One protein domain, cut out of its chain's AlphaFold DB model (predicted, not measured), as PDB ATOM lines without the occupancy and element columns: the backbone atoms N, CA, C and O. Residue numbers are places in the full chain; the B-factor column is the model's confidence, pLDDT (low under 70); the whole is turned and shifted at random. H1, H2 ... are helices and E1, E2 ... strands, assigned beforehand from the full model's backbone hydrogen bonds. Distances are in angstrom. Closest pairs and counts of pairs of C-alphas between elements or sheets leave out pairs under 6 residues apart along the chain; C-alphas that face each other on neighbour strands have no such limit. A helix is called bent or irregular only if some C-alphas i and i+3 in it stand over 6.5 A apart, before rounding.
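Overview. This is residues 42 to 213 of the 275 residues of the protein "Hypothetical protein" of Rotaria sp. Silwood1 (UniProt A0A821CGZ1). A small ribbon of two parallel strands, E1 and E2, sits at one side of a helical body with H4 at its core and H5, H6, H7 and H8 packed round it. H9 packs on the outside of H6, H10 lies at the edge near H5, and the loop around Asp 64 reaches far out to make one end of the longest axis. The printed part has 172 residues, with ten named helices and two named strands in the order E1, H1 to H4, E2, H5 to H10, and is mostly helix. It is compact, with a radius of gyration of the C-alphas of 16.4 A and spans of 56 by 39 by 33 A.

Along the chain. E1, residues 46 to 49, begins at C-alpha 46 (-38.822, 6.785, 51.647), and E2 is residues 122 to 126. Between them come H1, residues 71 to 77, H2, residues 84 to 89, H3, residues 96 to 99, and H4, residues 105 to 118, 20.1 A long. H1 is irregular: C-alphas 72 and 75 are 7.7 A apart. After E2 come H5, residues 130 to 142, 18.7 A; H6, residues 144 to 153; H7, residues 160 to 165; H8, residues 169 to 185, 25.4 A; and H9, residues 188 to 197. H10, residues 200 to 211, ends at C-alpha 211 (-34.144, -0.578, 34.992).

Arrangement. E1 and E2 are parallel neighbours at 11 degrees, with N 126 and O 48 within hydrogen-bond range at 2.8 A. With H1 to H4 they form a strand-helix-strand unit, two parallel neighbour strands with helices between. The closest C-alphas of E1 and H4 are those of Phe 48 and Ala 116, 6.4 A. H4 is the hub, touching five helices. H5 touches it about perpendicular at 76 degrees, with residues 136 to 140 alone (closest C-alphas Phe 110 and Ile 139, 6.7 A). H6 touches H4 at a steep tilt of 56 degrees, the same way (Val 114 and Thr 147, 6.1 A). Residues 106 to 111 of H4 touch H7 (Thr 107 and Phe 161, 5.7 A). H8 touches H4 at a shallow tilt of 25 degrees (Thr 118 and Ala 183, 6.4 A). H3 and H4 only just touch, with 3 pairs of C-alphas within 8 A, and H2 touches H3. H6 and H9 touch at a shallow tilt of 23 degrees, opposite ways (Thr 152 and Arg 192, 5.4 A). H8 and H9 touch only at the corner. H1 and H10 touch no helix. Every O i to N i+4 pair is within range in H2, H4, H5, H6, H7, H9 and H10; H8 has 10 of 13, H1 has 1 of 3 with 3 of 4 O i to N i+3 pairs, and H3 is too short for one.

Size, cuts and confidence. The C-alphas of Asp 64 and Gly 198 are the two farthest apart, 55.6 A. The printed part has no cut, and the link from E1 to H1 is long. Confidence is low at residues 53 to 57, 76 to 83, 87 to 88 and 195 to 213.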
ATOM      1  N   THR A  42     -31.531   8.552  54.093       84.31
ATOM      2  CA  THR A  42     -31.690   9.810  54.841       84.31
ATOM      3  C   THR A  42     -33.116   9.940  55.391       84.31
ATOM      4  O   THR A  42     -34.008   9.174  55.025       84.31
ATOM      5  N   ALA A  43     -33.355  10.905  56.284       80.81
ATOM      6  CA  ALA A  43     -34.673  11.110  56.897       80.81
ATOM      7  C   ALA A  43     -35.751  11.550  55.883       80.81
ATOM      8  O   ALA A  43     -36.943  11.310  56.078       80.81
ATOM      9  N   GLU A  44     -35.325  12.179  54.789       79.38
ATOM     10  CA  GLU A  44     -36.163  12.669  53.693       79.38
ATOM     11  C   GLU A  44     -36.468  11.578  52.662       79.38
ATOM     12  O   GLU A  44     -37.312  11.761  51.785       79.38
ATOM     13  N   GLN A  45     -35.762  10.451  52.729       83.12
ATOM     14  CA  GLN A  45     -35.974   9.347  51.817       83.12
ATOM     15  C   GLN A  45     -37.077   8.409  52.322       83.12
ATOM     16  O   GLN A  45     -37.369   8.312  53.518       83.12
ATOM     17  N   ARG A  46     -37.722   7.717  51.382       84.88
ATOM     18  CA  ARG A  46     -38.822   6.785  51.647       84.88
ATOM     19  C   ARG A  46     -38.556   5.424  51.027       84.88
ATOM     20  O   ARG A  46     -37.760   5.273  50.099       84.88
ATOM     21  N   PHE A  47     -39.260   4.424  51.531       86.00
ATOM     22  CA  PHE A  47     -39.239   3.070  50.999       86.00
ATOM     23  C   PHE A  47     -40.566   2.748  50.334       86.00
ATOM     24  O   PHE A  47     -41.629   3.019  50.893       86.00
ATOM     25  N   PHE A  48     -40.508   2.107  49.171       87.94
ATOM     26  CA  PHE A  48     -41.674   1.440  48.616       87.94
ATOM     27  C   PHE A  48     -41.559  -0.051  48.894       87.94
ATOM     28  O   PHE A  48     -40.647  -0.722  48.408       87.94
ATOM     29  N   THR A  49     -42.482  -0.571  49.695       85.50
ATOM     30  CA  THR A  49     -42.685  -2.011  49.832       85.50
ATOM     31  C   THR A  49     -44.090  -2.302  49.362       85.50
ATOM     32  O   THR A  49     -45.038  -1.699  49.850       85.50
ATOM     33  N   PHE A  50     -44.202  -3.185  48.378       86.19
ATOM     34  CA  PHE A  50     -45.488  -3.591  47.855       86.19
ATOM     35  C   PHE A  50     -46.209  -4.485  48.859       86.19
ATOM     36  O   PHE A  50     -45.681  -5.517  49.282       86.19
ATOM     37  N   GLU A  51     -47.430  -4.096  49.204       83.94
ATOM     38  CA  GLU A  51     -48.228  -4.731  50.240       83.94
ATOM     39  C   GLU A  51     -49.542  -5.225  49.651       83.94
ATOM     40  O   GLU A  51     -50.253  -4.519  48.936       83.94
ATOM     41  N   THR A  52     -49.911  -6.464  49.957       73.94
ATOM     42  CA  THR A  52     -51.171  -7.021  49.460       73.94
ATOM     43  C   THR A  52     -52.300  -6.685  50.442       73.94
ATOM     44  O   THR A  52     -52.381  -7.279  51.516       73.94
ATOM     45  N   GLY A  53     -53.160  -5.728  50.089       63.34
ATOM     46  CA  GLY A  53     -54.102  -5.036  50.985       63.34
ATOM     47  C   GLY A  53     -55.316  -5.800  51.542       63.34
ATOM     48  O   GLY A  53     -56.430  -5.295  51.487       63.34
ATOM     49  N   LYS A  54     -55.176  -6.996  52.126       67.81
ATOM     50  CA  LYS A  54     -56.346  -7.726  52.671       67.81
ATOM     51  C   LYS A  54     -56.521  -7.581  54.183       67.81
ATOM     52  O   LYS A  54     -55.686  -8.044  54.953       67.81
ATOM     53  N   LYS A  55     -57.675  -7.063  54.628       66.69
ATOM     54  CA  LYS A  55     -58.071  -7.100  56.051       66.69
ATOM     55  C   LYS A  55     -58.264  -8.524  56.571       66.69
ATOM     56  O   LYS A  55     -58.815  -9.393  55.891       66.69
ATOM     57  N   SER A  56     -57.946  -8.714  57.853       62.84
ATOM     58  CA  SER A  56     -58.094  -9.995  58.557       62.84
ATOM     59  C   SER A  56     -59.507 -10.590  58.543       62.84
ATOM     60  O   SER A  56     -59.681 -11.806  58.632       62.84
ATOM     61  N   ASN A  57     -60.536  -9.747  58.461       66.88
ATOM     62  CA  ASN A  57     -61.936 -10.163  58.456       66.88
ATOM     63  C   ASN A  57     -62.412 -10.704  57.099       66.88
ATOM     64  O   ASN A  57     -63.494 -11.279  57.047       66.88
ATOM     65  N   ILE A  58     -61.616 -10.548  56.037       72.19
ATOM     66  CA  ILE A  58     -61.929 -11.026  54.682       72.19
ATOM     67  C   ILE A  58     -61.304 -12.410  54.428       72.19
ATOM     68  O   ILE A  58     -61.656 -13.089  53.463       72.19
ATOM     69  N   PHE A  59     -60.400 -12.873  55.298       80.12
ATOM     70  CA  PHE A  59     -59.860 -14.225  55.185       80.12
ATOM     71  C   PHE A  59     -60.951 -15.274  55.344       80.12
ATOM     72  O   PHE A  59     -61.803 -15.189  56.233       80.12
ATOM     73  N   LEU A  60     -60.854 -16.313  54.513       85.75
ATOM     74  CA  LEU A  60     -61.566 -17.559  54.748       85.75
ATOM     75  C   LEU A  60     -61.225 -18.046  56.160       85.75
ATOM     76  O   LEU A  60     -60.096 -17.879  56.615       85.75
ATOM     77  N   ARG A  61     -62.180 -18.645  56.867       88.94
ATOM     78  CA  ARG A  61     -61.940 -19.210  58.198       88.94
ATOM     79  C   ARG A  61     -62.177 -20.709  58.183       88.94
ATOM     80  O   ARG A  61     -63.088 -21.187  57.507       88.94
ATOM     81  N   SER A  62     -61.362 -21.451  58.922       89.88
ATOM     82  CA  SER A  62     -61.644 -22.850  59.245       89.88
ATOM     83  C   SER A  62     -62.868 -22.957  60.157       89.88
ATOM     84  O   SER A  62     -63.406 -21.962  60.646       89.88
ATOM     85  N   LYS A  63     -63.318 -24.191  60.404       91.56
ATOM     86  CA  LYS A  63     -64.506 -24.477  61.228       91.56
ATOM     87  C   LYS A  63     -64.408 -23.945  62.663       91.56
ATOM     88  O   LYS A  63     -65.432 -23.648  63.261       91.56
ATOM     89  N   ASP A  64     -63.197 -23.827  63.199       89.81
ATOM     90  CA  ASP A  64     -62.900 -23.280  64.530       89.81
ATOM     91  C   ASP A  64     -62.704 -21.749  64.531       89.81
ATOM     92  O   ASP A  64     -62.424 -21.158  65.571       89.81
ATOM     93  N   GLY A  65     -62.844 -21.094  63.373       88.31
ATOM     94  CA  GLY A  65     -62.680 -19.653  63.216       88.31
ATOM     95  C   GLY A  65     -61.251 -19.188  62.921       88.31
ATOM     96  O   GLY A  65     -61.061 -17.983  62.726       88.31
ATOM     97  N   THR A  66     -60.258 -20.082  62.841       87.25
ATOM     98  CA  THR A  66     -58.870 -19.707  62.511       87.25
ATOM     99  C   THR A  66     -58.792 -19.135  61.084       87.25
ATOM    100  O   THR A  66     -59.348 -19.725  60.156       87.25
ATOM    101  N   PRO A  67     -58.153 -17.966  60.868       86.81
ATOM    102  CA  PRO A  67     -58.037 -17.382  59.536       86.81
ATOM    103  C   PRO A  67     -57.123 -18.217  58.633       86.81
ATOM    104  O   PRO A  67     -56.066 -18.690  59.045       86.81
ATOM    105  N   ILE A  68     -57.532 -18.352  57.378       87.50
ATOM    106  CA  ILE A  68     -56.842 -19.054  56.303       87.50
ATOM    107  C   ILE A  68     -56.500 -18.024  55.230       87.50
ATOM    108  O   ILE A  68     -57.379 -17.390  54.642       87.50
ATOM    109  N   GLY A  69     -55.212 -17.885  54.945       85.19
ATOM    110  CA  GLY A  69     -54.713 -16.952  53.948       85.19
ATOM    111  C   GLY A  69     -53.268 -17.240  53.561       85.19
ATOM    112  O   GLY A  69     -52.624 -18.105  54.162       85.19
ATOM    113  N   PRO A  70     -52.750 -16.543  52.541       83.38
ATOM    114  CA  PRO A  70     -51.341 -16.615  52.189       83.38
ATOM    115  C   PRO A  70     -50.475 -16.075  53.332       83.38
ATOM    116  O   PRO A  70     -50.821 -15.078  53.967       83.38
ATOM    117  N   LEU A  71     -49.316 -16.705  53.562       79.81
ATOM    118  CA  LEU A  71     -48.402 -16.284  54.627       79.81
ATOM    119  C   LEU A  71     -47.948 -14.832  54.448       79.81
ATOM    120  O   LEU A  71     -47.777 -14.147  55.440       79.81
ATOM    121  N   THR A  72     -47.814 -14.331  53.218       75.56
ATOM    122  CA  THR A  72     -47.419 -12.937  52.941       75.56
ATOM    123  C   THR A  72     -48.349 -11.894  53.567       75.56
ATOM    124  O   THR A  72     -47.927 -10.764  53.769       75.56
ATOM    125  N   GLN A  73     -49.577 -12.267  53.943       77.38
ATOM    126  CA  GLN A  73     -50.562 -11.385  54.578       77.38
ATOM    127  C   GLN A  73     -50.658 -11.579  56.100       77.38
ATOM    128  O   GLN A  73     -51.626 -11.157  56.739       77.38
ATOM    129  N   PHE A  74     -49.667 -12.236  56.714       74.50
ATOM    130  CA  PHE A  74     -49.695 -12.516  58.151       74.50
ATOM    131  C   PHE A  74     -49.731 -11.240  59.006       74.50
ATOM    132  O   PHE A  74     -50.329 -11.249  60.081       74.50
ATOM    133  N   THR A  75     -49.119 -10.151  58.532       70.69
ATOM    134  CA  THR A  75     -49.103  -8.830  59.188       70.69
ATOM    135  C   THR A  75     -50.502  -8.226  59.292       70.69
ATOM    136  O   THR A  75     -50.820  -7.548  60.273       70.69
ATOM    137  N   SER A  76     -51.367  -8.525  58.325       69.88
ATOM    138  CA  SER A  76     -52.775  -8.137  58.331       69.88
ATOM    139  C   SER A  76     -53.622  -9.065  59.193       69.88
ATOM    140  O   SER A  76     -54.570  -8.608  59.829       69.88
ATOM    141  N   ALA A  77     -53.270 -10.351  59.262       65.69
ATOM    142  CA  ALA A  77     -54.007 -11.363  60.017       65.69
ATOM    143  C   ALA A  77     -53.721 -11.356  61.531       65.69
ATOM    144  O   ALA A  77     -54.608 -11.698  62.314       65.69
ATOM    145  N   VAL A  78     -52.510 -10.978  61.957       67.12
ATOM    146  CA  VAL A  78     -52.080 -11.083  63.359       67.12
ATOM    147  C   VAL A  78     -51.386  -9.800  63.814       67.12
ATOM    148  O   VAL A  78     -50.341  -9.415  63.296       67.12
ATOM    149  N   ASN A  79     -51.930  -9.164  64.855       68.38
ATOM    150  CA  ASN A  79     -51.311  -8.006  65.502       68.38
ATOM    151  C   ASN A  79     -50.168  -8.459  66.432       68.38
ATOM    152  O   ASN A  79     -50.325  -8.538  67.649       68.38
ATOM    153  N   LEU A  80     -49.037  -8.861  65.846       62.53
ATOM    154  CA  LEU A  80     -47.922  -9.481  66.574       62.53
ATOM    155  C   LEU A  80     -47.148  -8.500  67.457       62.53
ATOM    156  O   LEU A  80     -46.605  -8.910  68.485       62.53
ATOM    157  N   PHE A  81     -47.101  -7.227  67.057       62.75
ATOM    158  CA  PHE A  81     -46.378  -6.161  67.742       62.75
ATOM    159  C   PHE A  81     -47.178  -4.856  67.656       62.75
ATOM    160  O   PHE A  81     -47.295  -4.288  66.564       62.75
ATOM    161  N   PRO A  82     -47.695  -4.345  68.787       63.44
ATOM    162  CA  PRO A  82     -48.255  -3.000  68.837       63.44
ATOM    163  C   PRO A  82     -47.225  -1.988  68.315       63.44
ATOM    164  O   PRO A  82     -46.078  -1.993  68.755       63.44
ATOM    165  N   GLY A  83     -47.613  -1.157  67.347       66.69
ATOM    166  CA  GLY A  83     -46.753  -0.108  66.790       66.69
ATOM    167  C   GLY A  83     -45.812  -0.531  65.655       66.69
ATOM    168  O   GLY A  83     -45.253   0.344  65.009       66.69
ATOM    169  N   MET A  84     -45.675  -1.823  65.324       70.25
ATOM    170  CA  MET A  84     -44.833  -2.230  64.182       70.25
ATOM    171  C   MET A  84     -45.370  -1.698  62.850       70.25
ATOM    172  O   MET A  84     -44.585  -1.249  62.022       70.25
ATOM    173  N   LYS A  85     -46.696  -1.693  62.665       72.38
ATOM    174  CA  LYS A  85     -47.322  -1.073  61.489       72.38
ATOM    175  C   LYS A  85     -47.010   0.418  61.422       72.38
ATOM    176  O   LYS A  85     -46.603   0.895  60.381       72.38
ATOM    177  N   GLN A  86     -47.100   1.120  62.551       71.69
ATOM    178  CA  GLN A  86     -46.784   2.546  62.627       71.69
ATOM    179  C   GLN A  86     -45.302   2.831  62.336       71.69
ATOM    180  O   GLN A  86     -44.988   3.793  61.645       71.69
ATOM    181  N   PHE A  87     -44.395   1.978  62.821       68.81
ATOM    182  CA  PHE A  87     -42.969   2.059  62.509       68.81
ATOM    183  C   PHE A  87     -42.684   1.782  61.028       68.81
ATOM    184  O   PHE A  87     -41.875   2.472  60.422       68.81
ATOM    185  N   ALA A  88     -43.353   0.797  60.426       69.56
ATOM    186  CA  ALA A  88     -43.226   0.540  58.995       69.56
ATOM    187  C   ALA A  88     -43.788   1.709  58.164       69.56
ATOM    188  O   ALA A  88     -43.140   2.137  57.212       69.56
ATOM    189  N   SER A  89     -44.927   2.283  58.572       72.50
ATOM    190  CA  SER A  89     -45.556   3.426  57.901       72.50
ATOM    191  C   SER A  89     -44.734   4.719  58.005       72.50
ATOM    192  O   SER A  89     -44.841   5.558  57.121       72.50
ATOM    193  N   SER A  90     -43.893   4.911  59.033       72.19
ATOM    194  CA  SER A  90     -43.152   6.177  59.208       72.19
ATOM    195  C   SER A  90     -42.067   6.417  58.158       72.19
ATOM    196  O   SER A  90     -41.660   7.555  57.952       72.19
ATOM    197  N   SER A  91     -41.581   5.354  57.516       71.56
ATOM    198  CA  SER A  91     -40.560   5.429  56.463       71.56
ATOM    199  C   SER A  91     -41.067   4.923  55.108       71.56
ATOM    200  O   SER A  91     -40.336   4.980  54.120       71.56
ATOM    201  N   ALA A  92     -42.300   4.412  55.047       82.44
ATOM    202  CA  ALA A  92     -42.927   3.958  53.813       82.44
ATOM    203  C   ALA A  92     -43.586   5.121  53.061       82.44
ATOM    204  O   ALA A  92     -43.928   6.149  53.643       82.44
ATOM    205  N   VAL A  93     -43.803   4.949  51.758       84.31
ATOM    206  CA  VAL A  93     -44.583   5.908  50.957       84.31
ATOM    207  C   VAL A  93     -46.095   5.804  51.188       84.31
ATOM    208  O   VAL A  93     -46.856   6.579  50.631       84.31
ATOM    209  N   ASN A  94     -46.576   4.846  51.968       81.19
ATOM    210  CA  ASN A  94     -48.003   4.630  52.166       81.19
ATOM    211  C   ASN A  94     -48.271   4.081  53.565       81.19
ATOM    212  O   ASN A  94     -47.493   3.281  54.087       81.19
ATOM    213  N   ASP A  95     -49.404   4.472  54.152       82.25
ATOM    214  CA  ASP A  95     -49.850   3.870  55.405       82.25
ATOM    215  C   ASP A  95     -50.404   2.462  55.147       82.25
ATOM    216  O   ASP A  95     -51.365   2.262  54.395       82.25
ATOM    217  N   LEU A  96     -49.813   1.469  55.812       79.00
ATOM    218  CA  LEU A  96     -50.263   0.081  55.772       79.00
ATOM    219  C   LEU A  96     -51.738  -0.074  56.151       79.00
ATOM    220  O   LEU A  96     -52.430  -0.913  55.575       79.00
ATOM    221  N   THR A  97     -52.238   0.719  57.104       79.38
ATOM    222  CA  THR A  97     -53.634   0.591  57.555       79.38
ATOM    223  C   THR A  97     -54.631   0.976  56.461       79.38
ATOM    224  O   THR A  97     -55.695   0.362  56.334       79.38
ATOM    225  N   LEU A  98     -54.246   1.945  55.632       83.19
ATOM    226  CA  LEU A  98     -55.002   2.419  54.487       83.19
ATOM    227  C   LEU A  98     -54.955   1.388  53.355       83.19
ATOM    228  O   LEU A  98     -56.000   1.014  52.832       83.19
ATOM    229  N   ILE A  99     -53.791   0.816  53.043       87.12
ATOM    230  CA  ILE A  99     -53.695  -0.226  52.006       87.12
ATOM    231  C   ILE A  99     -54.482  -1.488  52.368       87.12
ATOM    232  O   ILE A  99     -55.180  -2.030  51.513       87.12
ATOM    233  N   GLU A 100     -54.457  -1.916  53.633       83.75
ATOM    234  CA  GLU A 100     -55.301  -3.017  54.121       83.75
ATOM    235  C   GLU A 100     -56.801  -2.727  53.967       83.75
ATOM    236  O   GLU A 100     -57.610  -3.649  53.950       83.75
ATOM    237  N   GLY A 101     -57.185  -1.455  53.838       84.00
ATOM    238  CA  GLY A 101     -58.527  -0.992  53.500       84.00
ATOM    239  C   GLY A 101     -59.083  -1.516  52.175       84.00
ATOM    240  O   GLY A 101     -60.304  -1.615  52.040       84.00
ATOM    241  N   ILE A 102     -58.212  -1.852  51.221       87.81
ATOM    242  CA  ILE A 102     -58.560  -2.041  49.810       87.81
ATOM    243  C   ILE A 102     -58.526  -3.526  49.452       87.81
ATOM    244  O   ILE A 102     -57.474  -4.095  49.181       87.81
ATOM    245  N   SER A 103     -59.699  -4.158  49.399       84.44
ATOM    246  CA  SER A 103     -59.806  -5.600  49.143       84.44
ATOM    247  C   SER A 103     -59.407  -6.025  47.731       84.44
ATOM    248  O   SER A 103     -58.974  -7.166  47.543       84.44
ATOM    249  N   ASP A 104     -59.609  -5.145  46.748       88.94
ATOM    250  CA  ASP A 104     -59.270  -5.411  45.355       88.94
ATOM    251  C   ASP A 104     -57.767  -5.223  45.113       88.94
ATOM    252  O   ASP A 104     -57.194  -4.184  45.441       88.94
ATOM    253  N   TYR A 105     -57.131  -6.246  44.546       87.50
ATOM    254  CA  TYR A 105     -55.679  -6.299  44.401       87.50
ATOM    255  C   TYR A 105     -55.155  -5.253  43.414       87.50
ATOM    256  O   TYR A 105     -54.196  -4.544  43.722       87.50
ATOM    257  N   GLU A 106     -55.793  -5.132  42.253       90.50
ATOM    258  CA  GLU A 106     -55.360  -4.197  41.214       90.50
ATOM    259  C   GLU A 106     -55.577  -2.746  41.670       90.50
ATOM    260  O   GLU A 106     -54.682  -1.914  41.536       90.50
ATOM    261  N   THR A 107     -56.695  -2.458  42.341       92.94
ATOM    262  CA  THR A 107     -56.969  -1.146  42.948       92.94
ATOM    263  C   THR A 107     -55.972  -0.807  44.049       92.94
ATOM    264  O   THR A 107     -55.465   0.312  44.104       92.94
ATOM    265  N   SER A 108     -55.667  -1.765  44.929       92.06
ATOM    266  CA  SER A 108     -54.672  -1.588  45.991       92.06
ATOM    267  C   SER A 108     -53.291  -1.298  45.404       92.06
ATOM    268  O   SER A 108     -52.584  -0.414  45.888       92.06
ATOM    269  N   THR A 109     -52.932  -1.994  44.323       91.94
ATOM    270  CA  THR A 109     -51.679  -1.779  43.594       91.94
ATOM    271  C   THR A 109     -51.637  -0.394  42.964       91.94
ATOM    272  O   THR A 109     -50.679   0.342  43.176       91.94
ATOM    273  N   PHE A 110     -52.697   0.008  42.259       94.25
ATOM    274  CA  PHE A 110     -52.805   1.337  41.664       94.25
ATOM    275  C   PHE A 110     -52.640   2.450  42.709       94.25
ATOM    276  O   PHE A 110     -51.840   3.364  42.514       94.25
ATOM    277  N   VAL A 111     -53.343   2.356  43.845       94.25
ATOM    278  CA  VAL A 111     -53.256   3.351  44.928       94.25
ATOM    279  C   VAL A 111     -51.831   3.442  45.477       94.25
ATOM    280  O   VAL A 111     -51.286   4.540  45.572       94.25
ATOM    281  N   GLN A 112     -51.201   2.304  45.779       93.75
ATOM    282  CA  GLN A 112     -49.810   2.256  46.247       93.75
ATOM    283  C   GLN A 112     -48.836   2.896  45.253       93.75
ATOM    284  O   GLN A 112     -47.941   3.635  45.662       93.75
ATOM    285  N   LEU A 113     -49.021   2.652  43.953       92.50
ATOM    286  CA  LEU A 113     -48.177   3.226  42.908       92.50
ATOM    287  C   LEU A 113     -48.361   4.738  42.784       92.50
ATOM    288  O   LEU A 113     -47.370   5.443  42.633       92.50
ATOM    289  N   VAL A 114     -49.583   5.262  42.910       93.12
ATOM    290  CA  VAL A 114     -49.824   6.717  42.926       93.12
ATOM    291  C   VAL A 114     -49.078   7.385  44.085       93.12
ATOM    292  O   VAL A 114     -48.410   8.396  43.870       93.12
ATOM    293  N   PHE A 115     -49.119   6.803  45.288       92.81
ATOM    294  CA  PHE A 115     -48.327   7.287  46.426       92.81
ATOM    295  C   PHE A 115     -46.822   7.232  46.134       92.81
ATOM    296  O   PHE A 115     -46.120   8.234  46.268       92.81
ATOM    297  N   ALA A 116     -46.328   6.087  45.656       90.12
ATOM    298  CA  ALA A 116     -44.916   5.911  45.329       90.12
ATOM    299  C   ALA A 116     -44.421   6.932  44.294       90.12
ATOM    300  O   ALA A 116     -43.382   7.557  44.472       90.12
ATOM    301  N   LEU A 117     -45.187   7.145  43.228       87.69
ATOM    302  CA  LEU A 117     -44.826   8.049  42.135       87.69
ATOM    303  C   LEU A 117     -44.952   9.528  42.533       87.69
ATOM    304  O   LEU A 117     -44.307  10.384  41.925       87.69
ATOM    305  N   THR A 118     -45.730   9.828  43.576       87.81
ATOM    306  CA  THR A 118     -45.791  11.165  44.182       87.81
ATOM    307  C   THR A 118     -44.533  11.459  45.002       87.81
ATOM    308  O   THR A 118     -44.033  12.586  44.976       87.81
ATOM    309  N   ALA A 119     -43.956  10.461  45.678       85.00
ATOM    310  CA  ALA A 119     -42.723  10.635  46.439       85.00
ATOM    311  C   ALA A 119     -41.518  10.957  45.525       85.00
ATOM    312  O   ALA A 119     -41.338  10.366  44.456       85.00
ATOM    313  N   ALA A 120     -40.677  11.909  45.942       70.12
ATOM    314  CA  ALA A 120     -39.491  12.315  45.174       70.12
ATOM    315  C   ALA A 120     -38.328  11.324  45.331       70.12
ATOM    316  O   ALA A 120     -37.583  11.070  44.388       70.12
ATOM    317  N   ASN A 121     -38.186  10.767  46.536       79.38
ATOM    318  CA  ASN A 121     -36.936  10.184  47.011       79.38
ATOM    319  C   ASN A 121     -37.132   8.752  47.529       79.38
ATOM    320  O   ASN A 121     -36.947   8.475  48.716       79.38
ATOM    321  N   ILE A 122     -37.520   7.829  46.647       83.38
ATOM    322  CA  ILE A 122     -37.592   6.401  46.987       83.38
ATOM    323  C   ILE A 122     -36.186   5.786  46.933       83.38
ATOM    324  O   ILE A 122     -35.550   5.812  45.885       83.38
ATOM    325  N   VAL A 123     -35.711   5.197  48.038       80.88
ATOM    326  CA  VAL A 123     -34.386   4.529  48.087       80.88
ATOM    327  C   VAL A 123     -34.413   3.159  47.432       80.88
ATOM    328  O   VAL A 123     -33.458   2.758  46.775       80.88
ATOM    329  N   TYR A 124     -35.492   2.408  47.648       77.94
ATOM    330  CA  TYR A 124     -35.656   1.088  47.062       77.94
ATOM    331  C   TYR A 124     -37.125   0.764  46.808       77.94
ATOM    332  O   TYR A 124     -38.025   1.215  47.523       77.94
ATOM    333  N   TYR A 125     -37.324  -0.078  45.797       83.44
ATOM    334  CA  TYR A 125     -38.597  -0.657  45.398       83.44
ATOM    335  C   TYR A 125     -38.565  -2.154  45.717       83.44
ATOM    336  O   TYR A 125     -37.829  -2.914  45.089       83.44
ATOM    337  N   SER A 126     -39.317  -2.578  46.728       83.81
ATOM    338  CA  SER A 126     -39.354  -3.968  47.182       83.81
ATOM    339  C   SER A 126     -40.691  -4.601  46.828       83.81
ATOM    340  O   SER A 126     -41.732  -4.165  47.311       83.81
ATOM    341  N   VAL A 127     -40.651  -5.690  46.065       82.75
ATOM    342  CA  VAL A 127     -41.806  -6.559  45.813       82.75
ATOM    343  C   VAL A 127     -41.551  -7.978  46.322       82.75
ATOM    344  O   VAL A 127     -40.398  -8.417  46.326       82.75
ATOM    345  N   PRO A 128     -42.595  -8.717  46.743       78.06
ATOM    346  CA  PRO A 128     -42.460 -10.120  47.130       78.06
ATOM    347  C   PRO A 128     -41.982 -11.014  45.981       78.06
ATOM    348  O   PRO A 128     -41.132 -11.879  46.195       78.06
ATOM    349  N   PHE A 129     -42.501 -10.794  44.769       76.50
ATOM    350  CA  PHE A 129     -42.155 -11.571  43.583       76.50
ATOM    351  C   PHE A 129     -41.832 -10.669  42.390       76.50
ATOM    352  O   PHE A 129     -42.418  -9.603  42.214       76.50
ATOM    353  N   ALA A 130     -40.943 -11.127  41.504       72.94
ATOM    354  CA  ALA A 130     -40.621 -10.405  40.267       72.94
ATOM    355  C   ALA A 130     -41.856 -10.193  39.367       72.94
ATOM    356  O   ALA A 130     -41.959  -9.181  38.677       72.94
ATOM    357  N   SER A 131     -42.830 -11.109  39.415       76.50
ATOM    358  CA  SER A 131     -44.119 -10.946  38.736       76.50
ATOM    359  C   SER A 131     -44.895  -9.719  39.218       76.50
ATOM    360  O   SER A 131     -45.575  -9.092  38.412       76.50
ATOM    361  N   ASP A 132     -44.776  -9.345  40.495       81.81
ATOM    362  CA  ASP A 132     -45.475  -8.184  41.059       81.81
ATOM    363  C   ASP A 132     -44.856  -6.871  40.559       81.81
ATOM    364  O   ASP A 132     -45.572  -5.898  40.315       81.81
ATOM    365  N   LEU A 133     -43.532  -6.854  40.341       81.56
ATOM    366  CA  LEU A 133     -42.852  -5.739  39.677       81.56
ATOM    367  C   LEU A 133     -43.378  -5.572  38.249       81.56
ATOM    368  O   LEU A 133     -43.829  -4.487  37.894       81.56
ATOM    369  N   LEU A 134     -43.386  -6.645  37.451       79.00
ATOM    370  CA  LEU A 134     -43.910  -6.600  36.080       79.00
ATOM    371  C   LEU A 134     -45.384  -6.180  36.042       79.00
ATOM    372  O   LEU A 134     -45.792  -5.403  35.181       79.00
ATOM    373  N   HIS A 135     -46.183  -6.656  36.995       85.81
ATOM    374  CA  HIS A 135     -47.582  -6.269  37.115       85.81
ATOM    375  C   HIS A 135     -47.743  -4.778  37.437       85.81
ATOM    376  O   HIS A 135     -48.564  -4.102  36.822       85.81
ATOM    377  N   SER A 136     -46.915  -4.244  38.337       87.88
ATOM    378  CA  SER A 136     -46.912  -2.822  38.686       87.88
ATOM    379  C   SER A 136     -46.553  -1.940  37.491       87.88
ATOM    380  O   SER A 136     -47.238  -0.954  37.227       87.88
ATOM    381  N   VAL A 137     -45.542  -2.339  36.709       84.12
ATOM    382  CA  VAL A 137     -45.209  -1.689  35.432       84.12
ATOM    383  C   VAL A 137     -46.420  -1.686  34.509       84.12
ATOM    384  O   VAL A 137     -46.777  -0.646  33.956       84.12
ATOM    385  N   LYS A 138     -47.107  -2.826  34.390       86.81
ATOM    386  CA  LYS A 138     -48.260  -2.937  33.501       86.81
ATOM    387  C   LYS A 138     -49.438  -2.062  33.930       86.81
ATOM    388  O   LYS A 138     -50.107  -1.487  33.074       86.81
ATOM    389  N   ILE A 139     -49.669  -1.916  35.234       90.69
ATOM    390  CA  ILE A 139     -50.675  -0.987  35.766       90.69
ATOM    391  C   ILE A 139     -50.317   0.459  35.414       90.69
ATOM    392  O   ILE A 139     -51.188   1.182  34.931       90.69
ATOM    393  N   ILE A 140     -49.055   0.868  35.586       87.50
ATOM    394  CA  ILE A 140     -48.605   2.221  35.217       87.50
ATOM    395  C   ILE A 140     -48.825   2.474  33.724       87.50
ATOM    396  O   ILE A 140     -49.337   3.525  33.354       87.50
ATOM    397  N   GLU A 141     -48.469   1.520  32.860       84.62
ATOM    398  CA  GLU A 141     -48.669   1.655  31.414       84.62
ATOM    399  C   GLU A 141     -50.145   1.804  31.039       84.62
ATOM    400  O   GLU A 141     -50.500   2.666  30.238       84.62
ATOM    401  N   ASN A 142     -51.000   0.949  31.599       89.38
ATOM    402  CA  ASN A 142     -52.405   0.873  31.215       89.38
ATOM    403  C   ASN A 142     -53.242   2.023  31.801       89.38
ATOM    404  O   ASN A 142     -54.251   2.397  31.207       89.38
ATOM    405  N   HIS A 143     -52.835   2.579  32.946       91.94
ATOM    406  CA  HIS A 143     -53.574   3.620  33.672       91.94
ATOM    407  C   HIS A 143     -52.799   4.931  33.798       91.94
ATOM    408  O   HIS A 143     -53.109   5.753  34.656       91.94
ATOM    409  N   PHE A 144     -51.821   5.141  32.918       88.00
ATOM    410  CA  PHE A 144     -50.911   6.280  32.937       88.00
ATOM    411  C   PHE A 144     -51.617   7.627  33.124       88.00
ATOM    412  O   PHE A 144     -51.281   8.392  34.026       88.00
ATOM    413  N   GLU A 145     -52.626   7.906  32.296       89.38
ATOM    414  CA  GLU A 145     -53.362   9.171  32.337       89.38
ATOM    415  C   GLU A 145     -54.115   9.346  33.661       89.38
ATOM    416  O   GLU A 145     -54.047  10.413  34.270       89.38
ATOM    417  N   GLU A 146     -54.776   8.291  34.151       93.69
ATOM    418  CA  GLU A 146     -55.461   8.321  35.447       93.69
ATOM    419  C   GLU A 146     -54.470   8.537  36.595       93.69
ATOM    420  O   GLU A 146     -54.746   9.329  37.494       93.69
ATOM    421  N   THR A 147     -53.303   7.885  36.557       91.75
ATOM    422  CA  THR A 147     -52.223   8.081  37.531       91.75
ATOM    423  C   THR A 147     -51.749   9.532  37.528       91.75
ATOM    424  O   THR A 147     -51.707  10.158  38.587       91.75
ATOM    425  N   CYS A 148     -51.450  10.107  36.360       87.81
ATOM    426  CA  CYS A 148     -51.038  11.505  36.246       87.81
ATOM    427  C   CYS A 148     -52.114  12.466  36.770       87.81
ATOM    428  O   CYS A 148     -51.794  13.421  37.483       87.81
ATOM    429  N   LEU A 149     -53.388  12.212  36.466       91.62
ATOM    430  CA  LEU A 149     -54.498  13.016  36.975       91.62
ATOM    431  C   LEU A 149     -54.619  12.914  38.496       91.62
ATOM    432  O   LEU A 149     -54.716  13.946  39.154       91.62
ATOM    433  N   CYS A 150     -54.540  11.708  39.067       94.12
ATOM    434  CA  CYS A 150     -54.576  11.519  40.519       94.12
ATOM    435  C   CYS A 150     -53.424  12.265  41.201       94.12
ATOM    436  O   CYS A 150     -53.656  12.950  42.187       94.12
ATOM    437  N   ILE A 151     -52.205  12.195  40.656       90.75
ATOM    438  CA  ILE A 151     -51.038  12.885  41.226       90.75
ATOM    439  C   ILE A 151     -51.200  14.400  41.114       90.75
ATOM    440  O   ILE A 151     -51.059  15.097  42.109       90.75
ATOM    441  N   THR A 152     -51.524  14.933  39.931       87.56
ATOM    442  CA  THR A 152     -51.640  16.391  39.725       87.56
ATOM    443  C   THR A 152     -52.737  17.035  40.558       87.56
ATOM    444  O   THR A 152     -52.550  18.151  41.029       87.56
ATOM    445  N   SER A 153     -53.861  16.346  40.747       91.62
ATOM    446  CA  SER A 153     -55.005  16.835  41.525       91.62
ATOM    447  C   SER A 153     -54.950  16.448  43.006       91.62
ATOM    448  O   SER A 153     -55.621  17.087  43.812       91.62
ATOM    449  N   SER A 154     -54.122  15.462  43.374       92.31
ATOM    450  CA  SER A 154     -54.190  14.728  44.649       92.31
ATOM    451  C   SER A 154     -55.572  14.124  44.920       92.31
ATOM    452  O   SER A 154     -56.058  14.124  46.052       92.31
ATOM    453  N   ASP A 155     -56.230  13.629  43.872       93.31
ATOM    454  CA  ASP A 155     -57.592  13.123  43.963       93.31
ATOM    455  C   ASP A 155     -57.779  11.791  43.218       93.31
ATOM    456  O   ASP A 155     -57.770  11.710  41.986       93.31
ATOM    457  N   PHE A 156     -58.036  10.730  43.985       94.25
ATOM    458  CA  PHE A 156     -58.338   9.406  43.453       94.25
ATOM    459  C   PHE A 156     -59.712   9.298  42.767       94.25
ATOM    460  O   PHE A 156     -59.977   8.293  42.106       94.25
ATOM    461  N   TYR A 157     -60.589  10.308  42.843       91.38
ATOM    462  CA  TYR A 157     -61.828  10.356  42.055       91.38
ATOM    463  C   TYR A 157     -61.572  10.427  40.546       91.38
ATOM    464  O   TYR A 157     -62.483  10.121  39.772       91.38
ATOM    465  N   HIS A 158     -60.361  10.781  40.110       92.69
ATOM    466  CA  HIS A 158     -59.975  10.688  38.703       92.69
ATOM    467  C   HIS A 158     -59.730   9.250  38.239       92.69
ATOM    468  O   HIS A 158     -59.787   8.992  37.038       92.69
ATOM    469  N   SER A 159     -59.538   8.306  39.163       94.19
ATOM    470  CA  SER A 159     -59.346   6.902  38.827       94.19
ATOM    471  C   SER A 159     -60.679   6.170  38.674       94.19
ATOM    472  O   SER A 159     -61.530   6.149  39.574       94.19
ATOM    473  N   SER A 160     -60.879   5.531  37.522       91.81
ATOM    474  CA  SER A 160     -62.004   4.613  37.318       91.81
ATOM    475  C   SER A 160     -61.888   3.400  38.250       91.81
ATOM    476  O   SER A 160     -62.879   3.025  38.880       91.81
ATOM    477  N   PHE A 161     -60.663   2.900  38.429       86.81
ATOM    478  CA  PHE A 161     -60.279   1.816  39.332       86.81
ATOM    479  C   PHE A 161     -60.768   2.037  40.766       86.81
ATOM    480  O   PHE A 161     -61.526   1.235  41.317       86.81
ATOM    481  N   VAL A 162     -60.395   3.173  41.359       91.62
ATOM    482  CA  VAL A 162     -60.756   3.491  42.747       91.62
ATOM    483  C   VAL A 162     -62.263   3.693  42.904       91.62
ATOM    484  O   VAL A 162     -62.862   3.193  43.858       91.62
ATOM    485  N   ARG A 163     -62.912   4.391  41.964       91.56
ATOM    486  CA  ARG A 163     -64.360   4.649  42.046       91.56
ATOM    487  C   ARG A 163     -65.195   3.373  41.987       91.56
ATOM    488  O   ARG A 163     -66.208   3.299  42.682       91.56
ATOM    489  N   GLN A 164     -64.788   2.405  41.168       91.12
ATOM    490  CA  GLN A 164     -65.528   1.158  40.965       91.12
ATOM    491  C   GLN A 164     -65.308   0.158  42.104       91.12
ATOM    492  O   GLN A 164     -66.268  -0.453  42.569       91.12
ATOM    493  N   ASN A 165     -64.071   0.028  42.590       90.81
ATOM    494  CA  ASN A 165     -63.690  -1.068  43.486       90.81
ATOM    495  C   ASN A 165     -63.613  -0.682  44.969       90.81
ATOM    496  O   ASN A 165     -63.542  -1.561  45.828       90.81
ATOM    497  N   ILE A 166     -63.661   0.613  45.299       90.38
ATOM    498  CA  ILE A 166     -63.727   1.096  46.683       90.38
ATOM    499  C   ILE A 166     -65.111   1.702  46.927       90.38
ATOM    500  O   ILE A 166     -65.276   2.905  46.740       90.38
ATOM    501  N   PRO A 167     -66.131   0.920  47.330       82.94
ATOM    502  CA  PRO A 167     -67.503   1.420  47.453       82.94
ATOM    503  C   PRO A 167     -67.691   2.404  48.617       82.94
ATOM    504  O   PRO A 167     -68.580   3.256  48.570       82.94
ATOM    505  N   ASP A 168     -66.857   2.306  49.656       87.12
ATOM    506  CA  ASP A 168     -66.941   3.159  50.838       87.12
ATOM    507  C   ASP A 168     -66.486   4.594  50.524       87.12
ATOM    508  O   ASP A 168     -65.297   4.892  50.396       87.12
ATOM    509  N   VAL A 169     -67.463   5.501  50.430       86.75
ATOM    510  CA  VAL A 169     -67.243   6.936  50.205       86.75
ATOM    511  C   VAL A 169     -66.365   7.540  51.301       86.75
ATOM    512  O   VAL A 169     -65.487   8.332  50.977       86.75
ATOM    513  N   LYS A 170     -66.569   7.161  52.574       87.69
ATOM    514  CA  LYS A 170     -65.793   7.715  53.693       87.69
ATOM    515  C   LYS A 170     -64.331   7.308  53.584       87.69
ATOM    516  O   LYS A 170     -63.451   8.143  53.769       87.69
ATOM    517  N   PHE A 171     -64.079   6.052  53.235       88.06
ATOM    518  CA  PHE A 171     -62.720   5.569  53.028       88.06
ATOM    519  C   PHE A 171     -62.047   6.233  51.811       88.06
ATOM    520  O   PHE A 171     -60.891   6.634  51.886       88.06
ATOM    521  N   ARG A 172     -62.771   6.471  50.708       86.06
ATOM    522  CA  ARG A 172     -62.219   7.270  49.592       86.06
ATOM    523  C   ARG A 172     -61.868   8.694  50.018       86.06
ATOM    524  O   ARG A 172     -60.806   9.189  49.658       86.06
ATOM    525  N   THR A 173     -62.706   9.330  50.838       84.50
ATOM    526  CA  THR A 173     -62.412  10.674  51.357       84.50
ATOM    527  C   THR A 173     -61.233  10.720  52.328       84.50
ATOM    528  O   THR A 173     -60.730  11.810  52.563       84.50
ATOM    529  N   THR A 174     -60.767   9.586  52.869       90.19
ATOM    530  CA  THR A 174     -59.515   9.535  53.647       90.19
ATOM    531  C   THR A 174     -58.272   9.356  52.771       90.19
ATOM    532  O   THR A 174     -57.215   9.838  53.149       90.19
ATOM    533  N   LEU A 175     -58.390   8.751  51.579       90.19
ATOM    534  CA  LEU A 175     -57.255   8.566  50.658       90.19
ATOM    535  C   LEU A 175     -56.686   9.897  50.142       90.19
ATOM    536  O   LEU A 175     -55.472  10.070  50.071       90.19
ATOM    537  N   ASN A 176     -57.565  10.829  49.763       92.94
ATOM    538  CA  ASN A 176     -57.156  12.081  49.123       92.94
ATOM    539  C   ASN A 176     -56.365  13.012  50.061       92.94
ATOM    540  O   ASN A 176     -55.318  13.498  49.641       92.94
ATOM    541  N   PRO A 177     -56.789  13.251  51.322       91.94
ATOM    542  CA  PRO A 177     -55.985  14.017  52.273       91.94
ATOM    543  C   PRO A 177     -54.591  13.432  52.494       91.94
ATOM    544  O   PRO A 177     -53.637  14.194  52.584       91.94
ATOM    545  N   ASP A 178     -54.451  12.106  52.543       90.88
ATOM    546  CA  ASP A 178     -53.146  11.467  52.734       90.88
ATOM    547  C   ASP A 178     -52.231  11.667  51.518       90.88
ATOM    548  O   ASP A 178     -51.046  11.964  51.677       90.88
ATOM    549  N   LEU A 179     -52.784  11.583  50.302       91.75
ATOM    550  CA  LEU A 179     -52.048  11.893  49.076       91.75
ATOM    551  C   LEU A 179     -51.651  13.375  49.005       91.75
ATOM    552  O   LEU A 179     -50.517  13.689  48.645       91.75
ATOM    553  N   GLU A 180     -52.549  14.286  49.389       91.94
ATOM    554  CA  GLU A 180     -52.247  15.720  49.433       91.94
ATOM    555  C   GLU A 180     -51.177  16.037  50.479       91.94
ATOM    556  O   GLU A 180     -50.240  16.771  50.182       91.94
ATOM    557  N   ASN A 181     -51.258  15.452  51.677       90.56
ATOM    558  CA  ASN A 181     -50.246  15.622  52.720       90.56
ATOM    559  C   ASN A 181     -48.869  15.147  52.246       90.56
ATOM    560  O   ASN A 181     -47.874  15.838  52.463       90.56
ATOM    561  N   MET A 182     -48.817  14.009  51.548       87.56
ATOM    562  CA  MET A 182     -47.591  13.546  50.907       87.56
ATOM    563  C   MET A 182     -47.083  14.555  49.879       87.56
ATOM    564  O   MET A 182     -45.914  14.923  49.912       87.56
ATOM    565  N   ALA A 183     -47.939  15.030  48.976       87.62
ATOM    566  CA  ALA A 183     -47.539  16.010  47.975       87.62
ATOM    567  C   ALA A 183     -47.022  17.311  48.614       87.62
ATOM    568  O   ALA A 183     -46.030  17.873  48.146       87.62
ATOM    569  N   LEU A 184     -47.663  17.783  49.688       88.94
ATOM    570  CA  LEU A 184     -47.257  18.968  50.447       88.94
ATOM    571  C   LEU A 184     -45.864  18.814  51.062       88.94
ATOM    572  O   LEU A 184     -45.096  19.773  51.008       88.94
ATOM    573  N   GLU A 185     -45.513  17.625  51.562       85.44
ATOM    574  CA  GLU A 185     -44.171  17.330  52.087       85.44
ATOM    575  C   GLU A 185     -43.067  17.639  51.057       85.44
ATOM    576  O   GLU A 185     -41.994  18.118  51.417       85.44
ATOM    577  N   TYR A 186     -43.355  17.444  49.766       81.75
ATOM    578  CA  TYR A 186     -42.404  17.646  48.671       81.75
ATOM    579  C   TYR A 186     -42.577  18.971  47.907       81.75
ATOM    580  O   TYR A 186     -41.913  19.178  46.896       81.75
ATOM    581  N   GLY A 187     -43.427  19.896  48.372       82.56
ATOM    582  CA  GLY A 187     -43.613  21.217  47.739       82.56
ATOM    583  C   GLY A 187     -44.985  21.454  47.093       82.56
ATOM    584  O   GLY A 187     -45.186  22.441  46.375       82.56
ATOM    585  N   GLY A 188     -45.950  20.570  47.351       85.25
ATOM    586  CA  GLY A 188     -47.363  20.763  47.030       85.25
ATOM    587  C   GLY A 188     -47.647  20.836  45.531       85.25
ATOM    588  O   GLY A 188     -47.131  20.050  44.740       85.25
ATOM    589  N   LEU A 189     -48.514  21.770  45.127       81.62
ATOM    590  CA  LEU A 189     -48.984  21.889  43.742       81.62
ATOM    591  C   LEU A 189     -47.845  22.116  42.738       81.62
ATOM    592  O   LEU A 189     -47.823  21.475  41.692       81.62
ATOM    593  N   SER A 190     -46.896  23.000  43.066       78.19
ATOM    594  CA  SER A 190     -45.769  23.326  42.178       78.19
ATOM    595  C   SER A 190     -44.925  22.089  41.854       78.19
ATOM    596  O   SER A 190     -44.687  21.788  40.685       78.19
ATOM    597  N   TYR A 191     -44.599  21.310  42.886       79.44
ATOM    598  CA  TYR A 191     -43.879  20.047  42.775       79.44
ATOM    599  C   TYR A 191     -44.655  18.996  41.968       79.44
ATOM    600  O   TYR A 191     -44.101  18.360  41.071       79.44
ATOM    601  N   ARG A 192     -45.960  18.839  42.228       77.31
ATOM    602  CA  ARG A 192     -46.813  17.895  41.485       77.31
ATOM    603  C   ARG A 192     -46.864  18.214  39.993       77.31
ATOM    604  O   ARG A 192     -46.726  17.315  39.162       77.31
ATOM    605  N   SER A 193     -47.063  19.488  39.651       72.06
ATOM    606  CA  SER A 193     -47.089  19.942  38.260       72.06
ATOM    607  C   SER A 193     -45.750  19.695  37.567       72.06
ATOM    608  O   SER A 193     -45.741  19.201  36.443       72.06
ATOM    609  N   GLU A 194     -44.626  19.952  38.239       70.81
ATOM    610  CA  GLU A 194     -43.292  19.684  37.695       70.81
ATOM    611  C   GLU A 194     -43.020  18.184  37.519       70.81
ATOM    612  O   GLU A 194     -42.501  17.780  36.484       70.81
ATOM    613  N   ARG A 195     -43.424  17.319  38.456       68.06
ATOM    614  CA  ARG A 195     -43.231  15.862  38.312       68.06
ATOM    615  C   ARG A 195     -44.005  15.289  37.129       68.06
ATOM    616  O   ARG A 195     -43.464  14.471  36.383       68.06
ATOM    617  N   VAL A 196     -45.249  15.721  36.935       65.50
ATOM    618  CA  VAL A 196     -46.094  15.196  35.854       65.50
ATOM    619  C   VAL A 196     -45.719  15.791  34.494       65.50
ATOM    620  O   VAL A 196     -45.661  15.054  33.513       65.50
ATOM    621  N   LEU A 197     -45.407  17.091  34.423       55.25
ATOM    622  CA  LEU A 197     -45.048  17.773  33.168       55.25
ATOM    623  C   LEU A 197     -43.558  17.630  32.803       55.25
ATOM    624  O   LEU A 197     -43.201  17.657  31.627       55.25
ATOM    625  N   GLY A 198     -42.681  17.470  33.792       49.12
ATOM    626  CA  GLY A 198     -41.223  17.574  33.684       49.12
ATOM    627  C   GLY A 198     -40.485  16.272  33.378       49.12
ATOM    628  O   GLY A 198     -39.333  16.125  33.757       49.12
ATOM    629  N   SER A 199     -41.092  15.328  32.661       43.09
ATOM    630  CA  SER A 199     -40.453  14.067  32.237       43.09
ATOM    631  C   SER A 199     -40.303  12.959  33.284       43.09
ATOM    632  O   SER A 199     -39.750  11.928  32.936       43.09
ATOM    633  N   SER A 200     -40.812  13.051  34.517       47.03
ATOM    634  CA  SER A 200     -40.598  11.945  35.481       47.03
ATOM    635  C   SER A 200     -41.232  10.632  35.019       47.03
ATOM    636  O   SER A 200     -40.644   9.572  35.152       47.03
ATOM    637  N   PHE A 201     -42.385  10.701  34.367       42.59
ATOM    638  CA  PHE A 201     -43.085   9.522  33.869       42.59
ATOM    639  C   PHE A 201     -42.573   8.999  32.512       42.59
ATOM    640  O   PHE A 201     -42.615   7.795  32.261       42.59
ATOM    641  N   SER A 202     -42.045   9.870  31.643       41.97
ATOM    642  CA  SER A 202     -41.358   9.452  30.409       41.97
ATOM    643  C   SER A 202     -39.944   8.930  30.690       41.97
ATOM    644  O   SER A 202     -39.488   8.027  29.984       41.97
ATOM    645  N   MET A 203     -39.300   9.443  31.747       42.34
ATOM    646  CA  MET A 203     -38.109   8.871  32.364       42.34
ATOM    647  C   MET A 203     -38.449   7.494  32.907       42.34
ATOM    648  O   MET A 203     -37.887   6.567  32.370       42.34
ATOM    649  N   TYR A 204     -39.475   7.284  33.743       48.47
ATOM    650  CA  TYR A 204     -39.838   5.924  34.172       48.47
ATOM    651  C   TYR A 204     -40.276   4.991  33.044       48.47
ATOM    652  O   TYR A 204     -40.074   3.806  33.188       48.47
ATOM    653  N   LYS A 205     -40.812   5.431  31.902       42.91
ATOM    654  CA  LYS A 205     -41.064   4.489  30.793       42.91
ATOM    655  C   LYS A 205     -39.755   3.967  30.183       42.91
ATOM    656  O   LYS A 205     -39.546   2.760  30.141       42.91
ATOM    657  N   LYS A 206     -38.851   4.870  29.781       45.91
ATOM    658  CA  LYS A 206     -37.518   4.502  29.267       45.91
ATOM    659  C   LYS A 206     -36.629   3.885  30.338       45.91
ATOM    660  O   LYS A 206     -35.843   3.016  30.015       45.91
ATOM    661  N   GLU A 207     -36.747   4.344  31.575       47.47
ATOM    662  CA  GLU A 207     -36.031   3.889  32.755       47.47
ATOM    663  C   GLU A 207     -36.601   2.588  33.259       47.47
ATOM    664  O   GLU A 207     -35.799   1.810  33.677       47.47
ATOM    665  N   ILE A 208     -37.892   2.263  33.202       51.50
ATOM    666  CA  ILE A 208     -38.411   0.920  33.526       51.50
ATOM    667  C   ILE A 208     -37.988  -0.068  32.431       51.50
ATOM    668  O   ILE A 208     -37.522  -1.164  32.744       51.50
ATOM    669  N   GLU A 209     -38.041   0.350  31.158       47.22
ATOM    670  CA  GLU A 209     -37.430  -0.371  30.029       47.22
ATOM    671  C   GLU A 209     -35.888  -0.500  30.185       47.22
ATOM    672  O   GLU A 209     -35.304  -1.472  29.706       47.22
ATOM    673  N   PHE A 210     -35.227   0.416  30.910       48.88
ATOM    674  CA  PHE A 210     -33.777   0.455  31.205       48.88
ATOM    675  C   PHE A 210     -33.386  -0.036  32.624       48.88
ATOM    676  O   PHE A 210     -32.219  -0.333  32.847       48.88
ATOM    677  N   TYR A 211     -34.318  -0.201  33.570       45.12
ATOM    678  CA  TYR A 211     -34.144  -0.578  34.992       45.12
ATOM    679  C   TYR A 211     -34.015  -2.098  35.082       45.12
ATOM    680  O   TYR A 211     -33.390  -2.614  36.000       45.12
ATOM    681  N   CYS A 212     -34.526  -2.811  34.078       49.44
ATOM    682  CA  CYS A 212     -34.107  -4.177  33.771       49.44
ATOM    683  C   CYS A 212     -32.763  -4.237  33.005       49.44
ATOM    684  O   CYS A 212     -32.288  -5.323  32.684       49.44
ATOM    685  N   GLY A 213     -32.150  -3.095  32.682       49.81
ATOM    686  CA  GLY A 213     -30.807  -2.983  32.113       49.81
ATOM    687  C   GLY A 213     -29.694  -3.163  33.156       49.81
ATOM    688  O   GLY A 213     -29.923  -3.198  34.360       49.81
TER     689      GLY A 213